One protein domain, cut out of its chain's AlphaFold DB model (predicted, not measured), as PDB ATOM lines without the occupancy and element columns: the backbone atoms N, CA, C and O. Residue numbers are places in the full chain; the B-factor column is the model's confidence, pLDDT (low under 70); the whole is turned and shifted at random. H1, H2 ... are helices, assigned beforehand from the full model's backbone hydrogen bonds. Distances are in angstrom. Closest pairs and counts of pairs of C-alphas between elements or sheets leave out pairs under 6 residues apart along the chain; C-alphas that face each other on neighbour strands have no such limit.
ATOM      1  N   LEU A  65     339.374 379.626 854.782       81.31
ATOM      2  CA  LEU A  65     340.034 379.633 853.483       81.31
ATOM      3  C   LEU A  65     341.542 379.419 853.684       81.31
ATOM      4  O   LEU A  65     342.147 380.103 854.498       81.31
ATOM      5  N   GLY A  66     342.129 378.441 852.990       82.56
ATOM      6  CA  GLY A  66     343.532 378.042 853.183       82.56
ATOM      7  C   GLY A  66     343.746 376.851 854.129       82.56
ATOM      8  O   GLY A  66     344.865 376.367 854.250       82.56
ATOM      9  N   LYS A  67     342.695 376.284 854.741       85.50
ATOM     10  CA  LYS A  67     342.817 375.083 855.596       85.50
ATOM     11  C   LYS A  67     343.491 373.899 854.893       85.50
ATOM     12  O   LYS A  67     344.367 373.249 855.461       85.50
ATOM     13  N   ASP A  68     343.092 373.620 853.656       83.00
ATOM     14  CA  ASP A  68     343.678 372.530 852.865       83.00
ATOM     15  C   ASP A  68     345.111 372.850 852.423       83.00
ATOM     16  O   ASP A  68     345.957 371.961 852.367       83.00
ATOM     17  N   TYR A  69     345.409 374.131 852.213       83.81
ATOM     18  CA  TYR A  69     346.755 374.606 851.926       83.81
ATOM     19  C   TYR A  69     347.702 374.419 853.121       83.81
ATOM     20  O   TYR A  69     348.772 373.835 852.972       83.81
ATOM     21  N   ALA A  70     347.270 374.767 854.337       87.12
ATOM     22  CA  ALA A  70     348.035 374.497 855.556       87.12
ATOM     23  C   ALA A  70     348.317 372.990 855.744       87.12
ATOM     24  O   ALA A  70     349.420 372.591 856.127       87.12
ATOM     25  N   ARG A  71     347.345 372.124 855.408       88.31
ATOM     26  CA  ARG A  71     347.542 370.660 855.399       88.31
ATOM     27  C   ARG A  71     348.578 370.219 854.365       88.31
ATOM     28  O   ARG A  71     349.321 369.273 854.631       88.31
ATOM     29  N   LEU A  72     348.625 370.873 853.206       86.75
ATOM     30  CA  LEU A  72     349.642 370.623 852.190       86.75
ATOM     31  C   LEU A  72     351.033 371.017 852.683       86.75
ATOM     32  O   LEU A  72     351.926 370.176 852.630       86.75
ATOM     33  N   LEU A  73     351.206 372.220 853.238       87.81
ATOM     34  CA  LEU A  73     352.497 372.676 853.768       87.81
ATOM     35  C   LEU A  73     353.071 371.735 854.834       87.81
ATOM     36  O   LEU A  73     354.272 371.456 854.832       87.81
ATOM     37  N   TYR A  74     352.211 371.196 855.704       87.75
ATOM     38  CA  TYR A  74     352.588 370.174 856.685       87.75
ATOM     39  C   TYR A  74     353.042 368.853 856.042       87.75
ATOM     40  O   TYR A  74     353.939 368.184 856.557       87.75
ATOM     41  N   ALA A  75     352.421 368.449 854.931       87.50
ATOM     42  CA  ALA A  75     352.716 367.184 854.259       87.50
ATOM     43  C   ALA A  75     354.015 367.214 853.435       87.50
ATOM     44  O   ALA A  75     354.568 366.151 853.142       87.50
ATOM     45  N   LEU A  76     354.484 368.402 853.047       88.06
ATOM     46  CA  LEU A  76     355.718 368.582 852.283       88.06
ATOM     47  C   LEU A  76     356.947 368.363 853.171       88.06
ATOM     48  O   LEU A  76     357.068 368.948 854.251       88.06
ATOM     49  N   ASP A  77     357.885 367.546 852.691       88.62
ATOM     50  CA  ASP A  77     359.203 367.418 853.311       88.62
ATOM     51  C   ASP A  77     360.017 368.704 853.064       88.62
ATOM     52  O   ASP A  77     359.806 369.409 852.080       88.62
ATOM     53  N   THR A  78     360.956 369.010 853.958       88.69
ATOM     54  CA  THR A  78     361.818 370.195 853.828       88.69
ATOM     55  C   THR A  78     362.791 370.075 852.651       88.69
ATOM     56  O   THR A  78     363.445 369.043 852.476       88.69
ATOM     57  N   GLU A  79     362.910 371.140 851.859       89.88
ATOM     58  CA  GLU A  79     363.862 371.253 850.738       89.88
ATOM     59  C   GLU A  79     365.119 372.053 851.112       89.88
ATOM     60  O   GLU A  79     366.009 372.266 850.288       89.88
ATOM     61  N   THR A  80     365.208 372.477 852.372       91.50
ATOM     62  CA  THR A  80     366.320 373.262 852.909       91.50
ATOM     63  C   THR A  80     367.348 372.369 853.608       91.50
ATOM     64  O   THR A  80     367.164 371.158 853.758       91.50
ATOM     65  N   VAL A  81     368.466 372.960 854.038       93.12
ATOM     66  CA  VAL A  81     369.511 372.277 854.812       93.12
ATOM     67  C   VAL A  81     369.883 373.089 856.042       93.12
ATOM     68  O   VAL A  81     369.878 374.317 856.007       93.12
ATOM     69  N   ILE A  82     370.257 372.395 857.116       93.12
ATOM     70  CA  ILE A  82     370.867 373.016 858.291       93.12
ATOM     71  C   ILE A  82     372.370 373.136 858.045       93.12
ATOM     72  O   ILE A  82     373.033 372.147 857.727       93.12
ATOM     73  N   VAL A  83     372.903 374.345 858.217       95.44
ATOM     74  CA  VAL A  83     374.337 374.635 858.124       95.44
ATOM     75  C   VAL A  83     374.828 375.087 859.501       95.44
ATOM     76  O   VAL A  83     374.235 376.007 860.065       95.44
ATOM     77  N   PRO A  84     375.872 374.459 860.072       95.94
ATOM     78  CA  PRO A  84     376.409 374.882 861.359       95.94
ATOM     79  C   PRO A  84     377.174 376.205 861.232       95.94
ATOM     80  O   PRO A  84     377.988 376.381 860.325       95.94
ATOM     81  N   ASP A  85     376.974 377.105 862.196       96.75
ATOM     82  CA  ASP A  85     377.875 378.236 862.423       96.75
ATOM     83  C   ASP A  85     379.123 377.740 863.171       96.75
ATOM     84  O   ASP A  85     379.197 377.740 864.401       96.75
ATOM     85  N   GLU A  86     380.095 377.243 862.409       96.94
ATOM     86  CA  GLU A  86     381.346 376.686 862.934       96.94
ATOM     87  C   GLU A  86     382.129 377.680 863.798       96.94
ATOM     88  O   GLU A  86     382.758 377.276 864.777       96.94
ATOM     89  N   GLU A  87     382.106 378.971 863.457       96.88
ATOM     90  CA  GLU A  87     382.834 379.989 864.213       96.88
ATOM     91  C   GLU A  87     382.209 380.166 865.596       96.88
ATOM     92  O   GLU A  87     382.909 380.104 866.611       96.88
ATOM     93  N   ASN A  88     380.886 380.334 865.655       96.19
ATOM     94  CA  ASN A  88     380.195 380.525 866.920       96.19
ATOM     95  C   ASN A  88     380.182 379.252 867.780       96.19
ATOM     96  O   ASN A  88     380.377 379.336 868.994       96.19
ATOM     97  N   ASN A  89     380.019 378.080 867.163       96.69
ATOM     98  CA  ASN A  89     379.944 376.799 867.868       96.69
ATOM     99  C   ASN A  89     381.282 376.389 868.504       96.69
ATOM    100  O   ASN A  89     381.292 375.693 869.516       96.69
ATOM    101  N   ARG A  90     382.422 376.829 867.953       96.81
ATOM    102  CA  ARG A  90     383.759 376.495 868.484       96.81
ATOM    103  C   ARG A  90     384.217 377.375 869.646       96.81
ATOM    104  O   ARG A  90     385.256 377.084 870.243       96.81
ATOM    105  N   LYS A  91     383.486 378.446 869.972       97.56
ATOM    106  CA  LYS A  91     383.807 379.304 871.122       97.56
ATOM    107  C   LYS A  91     383.763 378.492 872.418       97.56
ATOM    108  O   LYS A  91     382.956 377.573 872.560       97.56
ATOM    109  N   ASN A  92     384.640 378.815 873.369       97.06
ATOM    110  CA  ASN A  92     384.803 378.022 874.594       97.06
ATOM    111  C   ASN A  92     383.520 377.949 875.431       97.06
ATOM    112  O   ASN A  92     383.286 376.933 876.075       97.06
ATOM    113  N   GLU A  93     382.708 379.001 875.399       96.25
ATOM    114  CA  GLU A  93     381.408 379.093 876.057       96.25
ATOM    115  C   GLU A  93     380.307 378.239 875.396       96.25
ATOM    116  O   GLU A  93     379.325 377.921 876.060       96.25
ATOM    117  N   ASN A  94     380.476 377.835 874.129       97.12
ATOM    118  CA  ASN A  94     379.432 377.173 873.334       97.12
ATOM    119  C   ASN A  94     379.741 375.707 872.997       97.12
ATOM    120  O   ASN A  94     378.814 374.926 872.808       97.12
ATOM    121  N   LYS A  95     381.024 375.327 872.921       95.19
ATOM    122  CA  LYS A  95     381.476 374.024 872.389       95.19
ATOM    123  C   LYS A  95     380.863 372.787 873.063       95.19
ATOM    124  O   LYS A  95     380.717 371.765 872.404       95.19
ATOM    125  N   ASP A  96     380.509 372.895 874.345       96.38
ATOM    126  CA  ASP A  96     379.939 371.813 875.160       96.38
ATOM    127  C   ASP A  96     378.478 372.113 875.572       96.38
ATOM    128  O   ASP A  96     377.943 371.496 876.491       96.38
ATOM    129  N   SER A  97     377.831 373.098 874.937       97.19
ATOM    130  CA  SER A  97     376.447 373.484 875.233       97.19
ATOM    131  C   SER A  97     375.452 372.432 874.738       97.19
ATOM    132  O   SER A  97     375.522 371.979 873.599       97.19
ATOM    133  N   GLU A  98     374.453 372.119 875.563       96.12
ATOM    134  CA  GLU A  98     373.285 371.315 875.167       96.12
ATOM    135  C   GLU A  98     372.152 372.170 874.564       96.12
ATOM    136  O   GLU A  98     371.161 371.642 874.060       96.12
ATOM    137  N   ASN A  99     372.279 373.502 874.606       96.50
ATOM    138  CA  ASN A  99     371.288 374.429 874.064       96.50
ATOM    139  C   ASN A  99     371.525 374.683 872.573       96.50
ATOM    140  O   ASN A  99     372.659 374.924 872.154       96.50
ATOM    141  N   LEU A 100     370.438 374.715 871.798       95.19
ATOM    142  CA  LEU A 100     370.453 374.987 870.363       95.19
ATOM    143  C   LEU A 100     369.770 376.319 870.055       95.19
ATOM    144  O   LEU A 100     368.678 376.599 870.548       95.19
ATOM    145  N   TYR A 101     370.394 377.103 869.181       95.62
ATOM    146  CA  TYR A 101     369.784 378.260 868.536       95.62
ATOM    147  C   TYR A 101     369.757 378.013 867.028       95.62
ATOM    148  O   TYR A 101     370.784 377.693 866.432       95.62
ATOM    149  N   LEU A 102     368.578 378.129 866.421       95.94
ATOM    150  CA  LEU A 102     368.358 377.880 864.999       95.94
ATOM    151  C   LEU A 102     367.729 379.129 864.389       95.94
ATOM    152  O   LEU A 102     366.710 379.610 864.881       95.94
ATOM    153  N   SER A 103     368.334 379.648 863.323       95.00
ATOM    154  CA  SER A 103     367.830 380.805 862.582       95.00
ATOM    155  C   SER A 103     367.234 380.366 861.248       95.00
ATOM    156  O   SER A 103     367.903 379.682 860.474       95.00
ATOM    157  N   GLY A 104     366.011 380.798 860.957       92.25
ATOM    158  CA  GLY A 104     365.321 380.511 859.702       92.25
ATOM    159  C   GLY A 104     363.809 380.588 859.862       92.25
ATOM    160  O   GLY A 104     363.310 380.971 860.921       92.25
ATOM    161  N   ASP A 105     363.094 380.197 858.810       91.31
ATOM    162  CA  ASP A 105     361.650 379.989 858.880       91.31
ATOM    163  C   ASP A 105     361.324 378.873 859.888       91.31
ATOM    164  O   ASP A 105     361.924 377.790 859.867       91.31
ATOM    165  N   ASN A 106     360.392 379.143 860.802       92.62
ATOM    166  CA  ASN A 106     360.093 378.235 861.905       92.62
ATOM    167  C   ASN A 106     359.476 376.905 861.436       92.62
ATOM    168  O   ASN A 106     359.771 375.869 862.032       92.62
ATOM    169  N   LEU A 107     358.685 376.895 860.360       92.25
ATOM    170  CA  LEU A 107     358.060 375.691 859.826       92.25
ATOM    171  C   LEU A 107     359.128 374.762 859.250       92.25
ATOM    172  O   LEU A 107     359.129 373.564 859.540       92.25
ATOM    173  N   GLU A 108     360.076 375.310 858.493       91.38
ATOM    174  CA  GLU A 108     361.183 374.537 857.925       91.38
ATOM    175  C   GLU A 108     362.129 374.013 859.014       91.38
ATOM    176  O   GLU A 108     362.489 372.831 859.007       91.38
ATOM    177  N   VAL A 109     362.456 374.837 860.015       94.00
ATOM    178  CA  VAL A 109     363.254 374.404 861.175       94.00
ATOM    179  C   VAL A 109     362.563 373.258 861.925       94.00
ATOM    180  O   VAL A 109     363.193 372.237 862.216       94.00
ATOM    181  N   LEU A 110     361.259 373.369 862.198       94.94
ATOM    182  CA  LEU A 110     360.501 372.317 862.882       94.94
ATOM    183  C   LEU A 110     360.429 371.022 862.060       94.94
ATOM    184  O   LEU A 110     360.520 369.934 862.635       94.94
ATOM    185  N   LYS A 111     360.331 371.101 860.726       93.25
ATOM    186  CA  LYS A 111     360.383 369.919 859.845       93.25
ATOM    187  C   LYS A 111     361.712 369.171 859.958       93.25
ATOM    188  O   LYS A 111     361.696 367.937 860.007       93.25
ATOM    189  N   HIS A 112     362.839 369.884 860.035       93.44
ATOM    190  CA  HIS A 112     364.150 369.267 860.279       93.44
ATOM    191  C   HIS A 112     364.213 368.597 861.652       93.44
ATOM    192  O   HIS A 112     364.613 367.436 861.760       93.44
ATOM    193  N   LEU A 113     363.770 369.302 862.697       94.25
ATOM    194  CA  LEU A 113     363.809 368.795 864.070       94.25
ATOM    195  C   LEU A 113     362.909 367.578 864.281       94.25
ATOM    196  O   LEU A 113     363.259 366.701 865.072       94.25
ATOM    197  N   ARG A 114     361.788 367.482 863.553       92.12
ATOM    198  CA  ARG A 114     360.809 366.398 863.704       92.12
ATOM    199  C   ARG A 114     361.458 365.015 863.687       92.12
ATOM    200  O   ARG A 114     361.128 364.190 864.523       92.12
ATOM    201  N   ARG A 115     362.412 364.755 862.787       85.62
ATOM    202  CA  ARG A 115     363.026 363.417 862.660       85.62
ATOM    203  C   ARG A 115     363.843 362.994 863.882       85.62
ATOM    204  O   ARG A 115     363.955 361.799 864.132       85.62
ATOM    205  N   SER A 116     364.416 363.951 864.607       92.00
ATOM    206  CA  SER A 116     365.355 363.680 865.701       92.00
ATOM    207  C   SER A 116     364.767 363.944 867.085       92.00
ATOM    208  O   SER A 116     365.261 363.373 868.050       92.00
ATOM    209  N   TYR A 117     363.730 364.782 867.187       94.75
ATOM    210  CA  TYR A 117     363.176 365.277 868.454       94.75
ATOM    211  C   TYR A 117     361.685 364.954 868.658       94.75
ATOM    212  O   TYR A 117     361.084 365.404 869.636       94.75
ATOM    213  N   GLU A 118     361.062 364.177 867.765       94.50
ATOM    214  CA  GLU A 118     359.668 363.747 867.930       94.50
ATOM    215  C   GLU A 118     359.464 363.036 869.277       94.50
ATOM    216  O   GLU A 118     360.220 362.142 869.658       94.50
ATOM    217  N   GLY A 119     358.454 363.487 870.028       95.75
ATOM    218  CA  GLY A 119     358.118 362.954 871.350       95.75
ATOM    219  C   GLY A 119     359.080 363.325 872.489       95.75
ATOM    220  O   GLY A 119     358.871 362.860 873.605       95.75
ATOM    221  N   GLN A 120     360.107 364.150 872.247       97.00
ATOM    222  CA  GLN A 120     361.138 364.472 873.250       97.00
ATOM    223  C   GLN A 120     360.977 365.858 873.898       97.00
ATOM    224  O   GLN A 120     361.561 366.124 874.947       97.00
ATOM    225  N   VAL A 121     360.179 366.753 873.306       96.62
ATOM    226  CA  VAL A 121     359.981 368.118 873.817       96.62
ATOM    227  C   VAL A 121     358.987 368.119 874.980       96.62
ATOM    228  O   VAL A 121     357.822 367.769 874.817       96.62
ATOM    229  N   LYS A 122     359.440 368.556 876.161       98.12
ATOM    230  CA  LYS A 122     358.614 368.607 877.380       98.12
ATOM    231  C   LYS A 122     357.676 369.816 877.441       98.12
ATOM    232  O   LYS A 122     356.597 369.722 878.017       98.12
ATOM    233  N   CYS A 123     358.113 370.963 876.932       97.62
ATOM    234  CA  CYS A 123     357.383 372.225 877.012       97.62
ATOM    235  C   CYS A 123     357.670 373.062 875.766       97.62
ATOM    236  O   CYS A 123     358.808 373.097 875.301       97.62
ATOM    237  N   ILE A 124     356.640 373.733 875.252       97.00
ATOM    238  CA  ILE A 124     356.731 374.673 874.136       97.00
ATOM    239  C   ILE A 124     356.170 376.007 874.626       97.00
ATOM    240  O   ILE A 124     355.042 376.060 875.112       97.00
ATOM    241  N   TYR A 125     356.959 377.071 874.488       97.56
ATOM    242  CA  TYR A 125     356.534 378.450 874.712       97.56
ATOM    243  C   TYR A 125     356.689 379.220 873.402       97.56
ATOM    244  O   TYR A 125     357.769 379.204 872.812       97.56
ATOM    245  N   ILE A 126     355.612 379.858 872.946       96.38
ATOM    246  CA  ILE A 126     355.586 380.655 871.718       96.38
ATOM    247  C   ILE A 126     354.837 381.960 871.961       96.38
ATOM    248  O   ILE A 126     353.852 381.984 872.696       96.38
ATOM    249  N   ASP A 127     355.302 383.016 871.301       93.88
ATOM    250  CA  ASP A 127     354.672 384.335 871.274       93.88
ATOM    251  C   ASP A 127     354.409 384.723 869.806       93.88
ATOM    252  O   ASP A 127     355.216 385.427 869.195       93.88
ATOM    253  N   PRO A 128     353.381 384.126 869.162       90.25
ATOM    254  CA  PRO A 128     353.086 384.385 867.757       90.25
ATOM    255  C   PRO A 128     352.494 385.793 867.570       90.25
ATOM    256  O   PRO A 128     351.973 386.368 868.521       90.25
ATOM    257  N   PRO A 129     352.491 386.344 866.346       85.62
ATOM    258  CA  PRO A 129     351.820 387.611 866.055       85.62
ATOM    259  C   PRO A 129     350.318 387.538 866.385       85.62
ATOM    260  O   PRO A 129     349.635 386.582 866.018       85.62
ATOM    261  N   TYR A 130     349.787 388.564 867.058       81.56
ATOM    262  CA  TYR A 130     348.413 388.560 867.588       81.56
ATOM    263  C   TYR A 130     347.342 389.011 866.587       81.56
ATOM    264  O   TYR A 130     346.154 388.908 866.891       81.56
ATOM    265  N   ASN A 131     347.739 389.493 865.404       78.69
ATOM    266  CA  ASN A 131     346.828 389.947 864.347       78.69
ATOM    267  C   ASN A 131     345.784 390.973 864.850       78.69
ATOM    268  O   ASN A 131     344.596 390.899 864.541       78.69
ATOM    269  N   THR A 132     346.235 391.931 865.663       80.12
ATOM    270  CA  THR A 132     345.424 393.005 866.272       80.12
ATOM    271  C   THR A 132     345.001 394.083 865.271       80.12
ATOM    272  O   THR A 132     344.160 394.923 865.590       80.12
ATOM    273  N   GLY A 133     345.595 394.085 864.073       69.62
ATOM    274  CA  GLY A 133     345.382 395.096 863.036       69.62
ATOM    275  C   GLY A 133     346.105 396.426 863.285       69.62
ATOM    276  O   GLY A 133     346.022 397.313 862.441       69.62
ATOM    277  N   SER A 134     346.801 396.581 864.419       70.25
ATOM    278  CA  SER A 134     347.672 397.732 864.718       70.25
ATOM    279  C   SER A 134     349.112 397.546 864.247       70.25
ATOM    280  O   SER A 134     349.893 398.496 864.268       70.25
ATOM    281  N   ASP A 135     349.450 396.325 863.847       57.44
ATOM    282  CA  ASP A 135     350.804 395.892 863.560       57.44
ATOM    283  C   ASP A 135     350.882 395.644 862.044       57.44
ATOM    284  O   ASP A 135     350.006 394.977 861.493       57.44
ATOM    285  N   ASP A 136     351.919 396.144 861.362       59.75
ATOM    286  CA  ASP A 136     352.136 395.984 859.905       59.75
ATOM    287  C   ASP A 136     352.451 394.524 859.481       59.75
ATOM    288  O   ASP A 136     353.041 394.269 858.428       59.75
ATOM    289  N   PHE A 137     352.114 393.535 860.311       62.22
ATOM    290  CA  PHE A 137     352.482 392.142 860.102       62.22
ATOM    291  C   PHE A 137     351.468 391.429 859.200       62.22
ATOM    292  O   PHE A 137     350.405 390.990 859.642       62.22
ATOM    293  N   VAL A 138     351.831 391.278 857.928       61.78
ATOM    294  CA  VAL A 138     351.172 390.372 856.978       61.78
ATOM    295  C   VAL A 138     351.988 389.082 856.913       61.78
ATOM    296  O   VAL A 138     353.202 389.127 856.715       61.78
ATOM    297  N   TYR A 139     351.332 387.931 857.085       57.84
ATOM    298  CA  TYR A 139     351.966 386.627 856.891       57.84
ATOM    299  C   TYR A 139     352.296 386.478 855.400       57.84
ATOM    300  O   TYR A 139     351.386 386.386 854.582       57.84
ATOM    301  N   ASN A 140     353.578 386.532 855.041       58.84
ATOM    302  CA  ASN A 140     354.030 386.340 853.665       58.84
ATOM    303  C   ASN A 140     354.439 384.878 853.489       58.84
ATOM    304  O   ASN A 140     355.617 384.535 853.590       58.84
ATOM    305  N   ASP A 141     353.448 384.021 853.269       56.91
ATOM    306  CA  ASP A 141     353.655 382.618 852.918       56.91
ATOM    307  C   ASP A 141     353.904 382.534 851.402       56.91
ATOM    308  O   ASP A 141     353.121 381.948 850.653       56.91
ATOM    309  N   SER A 142     354.999 383.137 850.923       54.31
ATOM    310  CA  SER A 142     355.368 383.076 849.506       54.31
ATOM    311  C   SER A 142     355.874 381.673 849.162       54.31
ATOM    312  O   SER A 142     357.074 381.396 849.193       54.31
ATOM    313  N   PHE A 143     354.958 380.765 848.852       60.06
ATOM    314  CA  PHE A 143     355.297 379.489 848.240       60.06
ATOM    315  C   PHE A 143     354.877 379.531 846.772       60.06
ATOM    316  O   PHE A 143     353.743 379.885 846.450       60.06
ATOM    317  N   ASP A 144     355.795 379.154 845.881       67.00
ATOM    318  CA  ASP A 144     355.630 379.221 844.425       67.00
ATOM    319  C   ASP A 144     354.700 378.113 843.885       67.00
ATOM    320  O   ASP A 144     355.083 377.309 843.035       67.00
ATOM    321  N   PHE A 145     353.466 378.031 844.386       74.56
ATOM    322  CA  PHE A 145     352.440 377.167 843.807       74.56
ATOM    323  C   PHE A 145     351.650 377.925 842.746       74.56
ATOM    324  O   PHE A 145     351.117 379.006 842.997       74.56
ATOM    325  N   SER A 146     351.507 377.334 841.561       82.12
ATOM    326  CA  SER A 146     350.525 377.817 840.595       82.12
ATOM    327  C   SER A 146     349.107 377.393 840.998       82.12
ATOM    328  O   SER A 146     348.903 376.449 841.764       82.12
ATOM    329  N   GLU A 147     348.097 378.058 840.430       81.44
ATOM    330  CA  GLU A 147     346.686 377.679 840.601       81.44
ATOM    331  C   GLU A 147     346.464 376.193 840.287       81.44
ATOM    332  O   GLU A 147     345.797 375.482 841.040       81.44
ATOM    333  N   LYS A 148     347.104 375.712 839.216       83.06
ATOM    334  CA  LYS A 148     347.021 374.326 838.765       83.06
ATOM    335  C   LYS A 148     347.651 373.356 839.768       83.06
ATOM    336  O   LYS A 148     347.065 372.311 840.044       83.06
ATOM    337  N   ASP A 149     348.793 373.716 840.355       81.88
ATOM    338  CA  ASP A 149     349.447 372.883 841.370       81.88
ATOM    339  C   ASP A 149     348.549 372.704 842.597       81.88
ATOM    340  O   ASP A 149     348.436 371.599 843.131       81.88
ATOM    341  N   LEU A 150     347.868 373.772 843.030       81.19
ATOM    342  CA  LEU A 150     346.928 373.704 844.148       81.19
ATOM    343  C   LEU A 150     345.699 372.857 843.815       81.19
ATOM    344  O   LEU A 150     345.299 372.039 844.643       81.19
ATOM    345  N   GLN A 151     345.121 373.013 842.622       82.81
ATOM    346  CA  GLN A 151     343.988 372.195 842.180       82.81
ATOM    347  C   GLN A 151     344.327 370.703 842.203       82.81
ATOM    348  O   GLN A 151     343.597 369.916 842.805       82.81
ATOM    349  N   GLU A 152     345.465 370.320 841.621       83.38
ATOM    350  CA  GLU A 152     345.895 368.922 841.538       83.38
ATOM    351  C   GLU A 152     346.260 368.342 842.914       83.38
ATOM    352  O   GLU A 152     345.841 367.233 843.261       83.38
ATOM    353  N   LYS A 153     347.019 369.082 843.734       80.75
ATOM    354  CA  LYS A 153     347.491 368.598 845.044       80.75
ATOM    355  C   LYS A 153     346.384 368.526 846.090       80.75
ATOM    356  O   LYS A 153     346.410 367.630 846.937       80.75
ATOM    357  N   LEU A 154     345.445 369.470 846.054       80.00
ATOM    358  CA  LEU A 154     344.349 369.558 847.020       80.00
ATOM    359  C   LEU A 154     343.073 368.853 846.541       80.00
ATOM    360  O   LEU A 154     342.185 368.626 847.359       80.00
ATOM    361  N   GLY A 155     342.987 368.477 845.260       75.44
ATOM    362  CA  GLY A 155     341.770 367.916 844.667       75.44
ATOM    363  C   GLY A 155     340.635 368.939 844.631       75.44
ATOM    364  O   GLY A 155     339.508 368.623 845.005       75.44
ATOM    365  N   ILE A 156     340.954 370.189 844.281       75.75
ATOM    366  CA  ILE A 156     339.976 371.276 844.173       75.75
ATOM    367  C   ILE A 156     339.540 371.383 842.713       75.75
ATOM    368  O   ILE A 156     340.300 371.858 841.873       75.75
ATOM    369  N   ASP A 157     338.296 370.999 842.436       72.94
ATOM    370  CA  ASP A 157     337.722 371.061 841.085       72.94
ATOM    371  C   ASP A 157     337.332 372.494 840.664       72.94
ATOM    372  O   ASP A 157     337.164 372.777 839.481       72.94
ATOM    373  N   GLU A 158     337.207 373.418 841.625       77.75
ATOM    374  CA  GLU A 158     336.786 374.808 841.411       77.75
ATOM    375  C   GLU A 158     337.991 375.773 841.318       77.75
ATOM    376  O   GLU A 158     338.613 376.080 842.343       77.75
ATOM    377  N   PRO A 159     338.304 376.333 840.131       77.00
ATOM    378  CA  PRO A 159     339.441 377.246 839.935       77.00
ATOM    379  C   PRO A 159     339.386 378.490 840.828       77.00
ATOM    380  O   PRO A 159     340.375 378.889 841.444       77.00
ATOM    381  N   GLU A 160     338.190 379.051 841.019       79.06
ATOM    382  CA  GLU A 160     337.990 380.234 841.861       79.06
ATOM    383  C   GLU A 160     338.433 380.024 843.314       79.06
ATOM    384  O   GLU A 160     338.899 380.961 843.968       79.06
ATOM    385  N   ARG A 161     338.292 378.803 843.844       77.56
ATOM    386  CA  ARG A 161     338.709 378.482 845.212       77.56
ATOM    387  C   ARG A 161     340.231 378.445 845.323       77.56
ATOM    388  O   ARG A 161     340.761 378.987 846.289       77.56
ATOM    389  N   ALA A 162     340.926 377.884 844.333       78.19
ATOM    390  CA  ALA A 162     342.388 377.903 844.273       78.19
ATOM    391  C   ALA A 162     342.930 379.342 844.150       78.19
ATOM    392  O   ALA A 162     343.833 379.725 844.892       78.19
ATOM    393  N   GLN A 163     342.306 380.185 843.320       79.12
ATOM    394  CA  GLN A 163     342.670 381.605 843.193       79.12
ATOM    395  C   GLN A 163     342.451 382.402 844.480       79.12
ATOM    396  O   GLN A 163     343.233 383.291 844.805       79.12
ATOM    397  N   LYS A 164     341.370 382.122 845.213       79.44
ATOM    398  CA  LYS A 164     341.107 382.766 846.506       79.44
ATOM    399  C   LYS A 164     342.136 382.367 847.560       79.44
ATOM    400  O   LYS A 164     342.507 383.218 848.356       79.44
ATOM    401  N   ILE A 165     342.601 381.114 847.547       77.38
ATOM    402  CA  ILE A 165     343.699 380.665 848.412       77.38
ATOM    403  C   ILE A 165     344.966 381.458 848.078       77.38
ATOM    404  O   ILE A 165     345.494 382.092 848.978       77.38
ATOM    405  N   LEU A 166     345.361 381.526 846.798       74.50
ATOM    406  CA  LEU A 166     346.544 382.269 846.322       74.50
ATOM    407  C   LEU A 166     346.554 383.770 846.641       74.50
ATOM    408  O   LEU A 166     347.602 384.388 846.572       74.50
ATOM    409  N   LYS A 167     345.399 384.384 846.912       72.69
ATOM    410  CA  LYS A 167     345.306 385.820 847.230       72.69
ATOM    411  C   LYS A 167     345.542 386.140 848.706       72.69
ATOM    412  O   LYS A 167     345.610 387.317 849.045       72.69
ATOM    413  N   ILE A 168     345.522 385.127 849.570       68.00
ATOM    414  CA  ILE A 168     345.640 385.283 851.028       68.00
ATOM    415  C   ILE A 168     347.042 384.914 851.521       68.00
ATOM    416  O   ILE A 168     347.437 385.379 852.587       68.00
ATOM    417  N   ILE A 169     347.750 384.091 850.750       60.38
ATOM    418  CA  ILE A 169     349.175 383.770 850.902       60.38
ATOM    419  C   ILE A 169     350.025 384.747 850.099       60.38
ATOM    420  O   ILE A 169     351.122 385.072 850.592       60.38
TER     421      ILE A 169
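What this domain is: This is residues 65 to 169 of the 169 residues of the protein "Type III restriction enzyme/adenine-specific DNA-methyltransferase" of Fibrobacter intestinalis (UniProt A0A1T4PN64). With little regular structure, H1, H4 and H5 cluster at one end, H3 lies nearer the middle, H2 is at the other end, and residues 119 to 128 stick out. The 105 printed residues include five named helices, H1 to H5, and no named strand; the class is all helix, on 41 residues. The whole is loose, with a radius of gyration of the C-alphas of 18.2 A, spanning 58 by 35 by 28 A.

Where its parts are: H1, residues 67 to 75, begins with C-alpha 67 at (342.817, 375.083, 855.596). H2 is residues 86 to 89, H3 106 to 117, 14.8 A long, H4 147 to 154, and H5 159 to 166, ending with C-alpha 166 at (346.544, 382.269, 846.322).

How they stand to each other: H1 touches H4, about perpendicular at 74 degrees; the closest C-alphas, of Asp 68 and Leu 154, are 6.6 A apart. H4 touches H5, about perpendicular at 88 degrees, closest at C-alphas 147 and 162, 5.7 A. H3 is near H1. O i to N i+4 pairs are all within hydrogen-bond range in H1, H4 and H5, 6 of 8 in H3; H2 is too short.

The domain as a whole: The printed part has no cut; links H2 to H3 and H3 to H4 are long. Residues 133, 135 to 144 and 168 to 169 have pLDDT under 70.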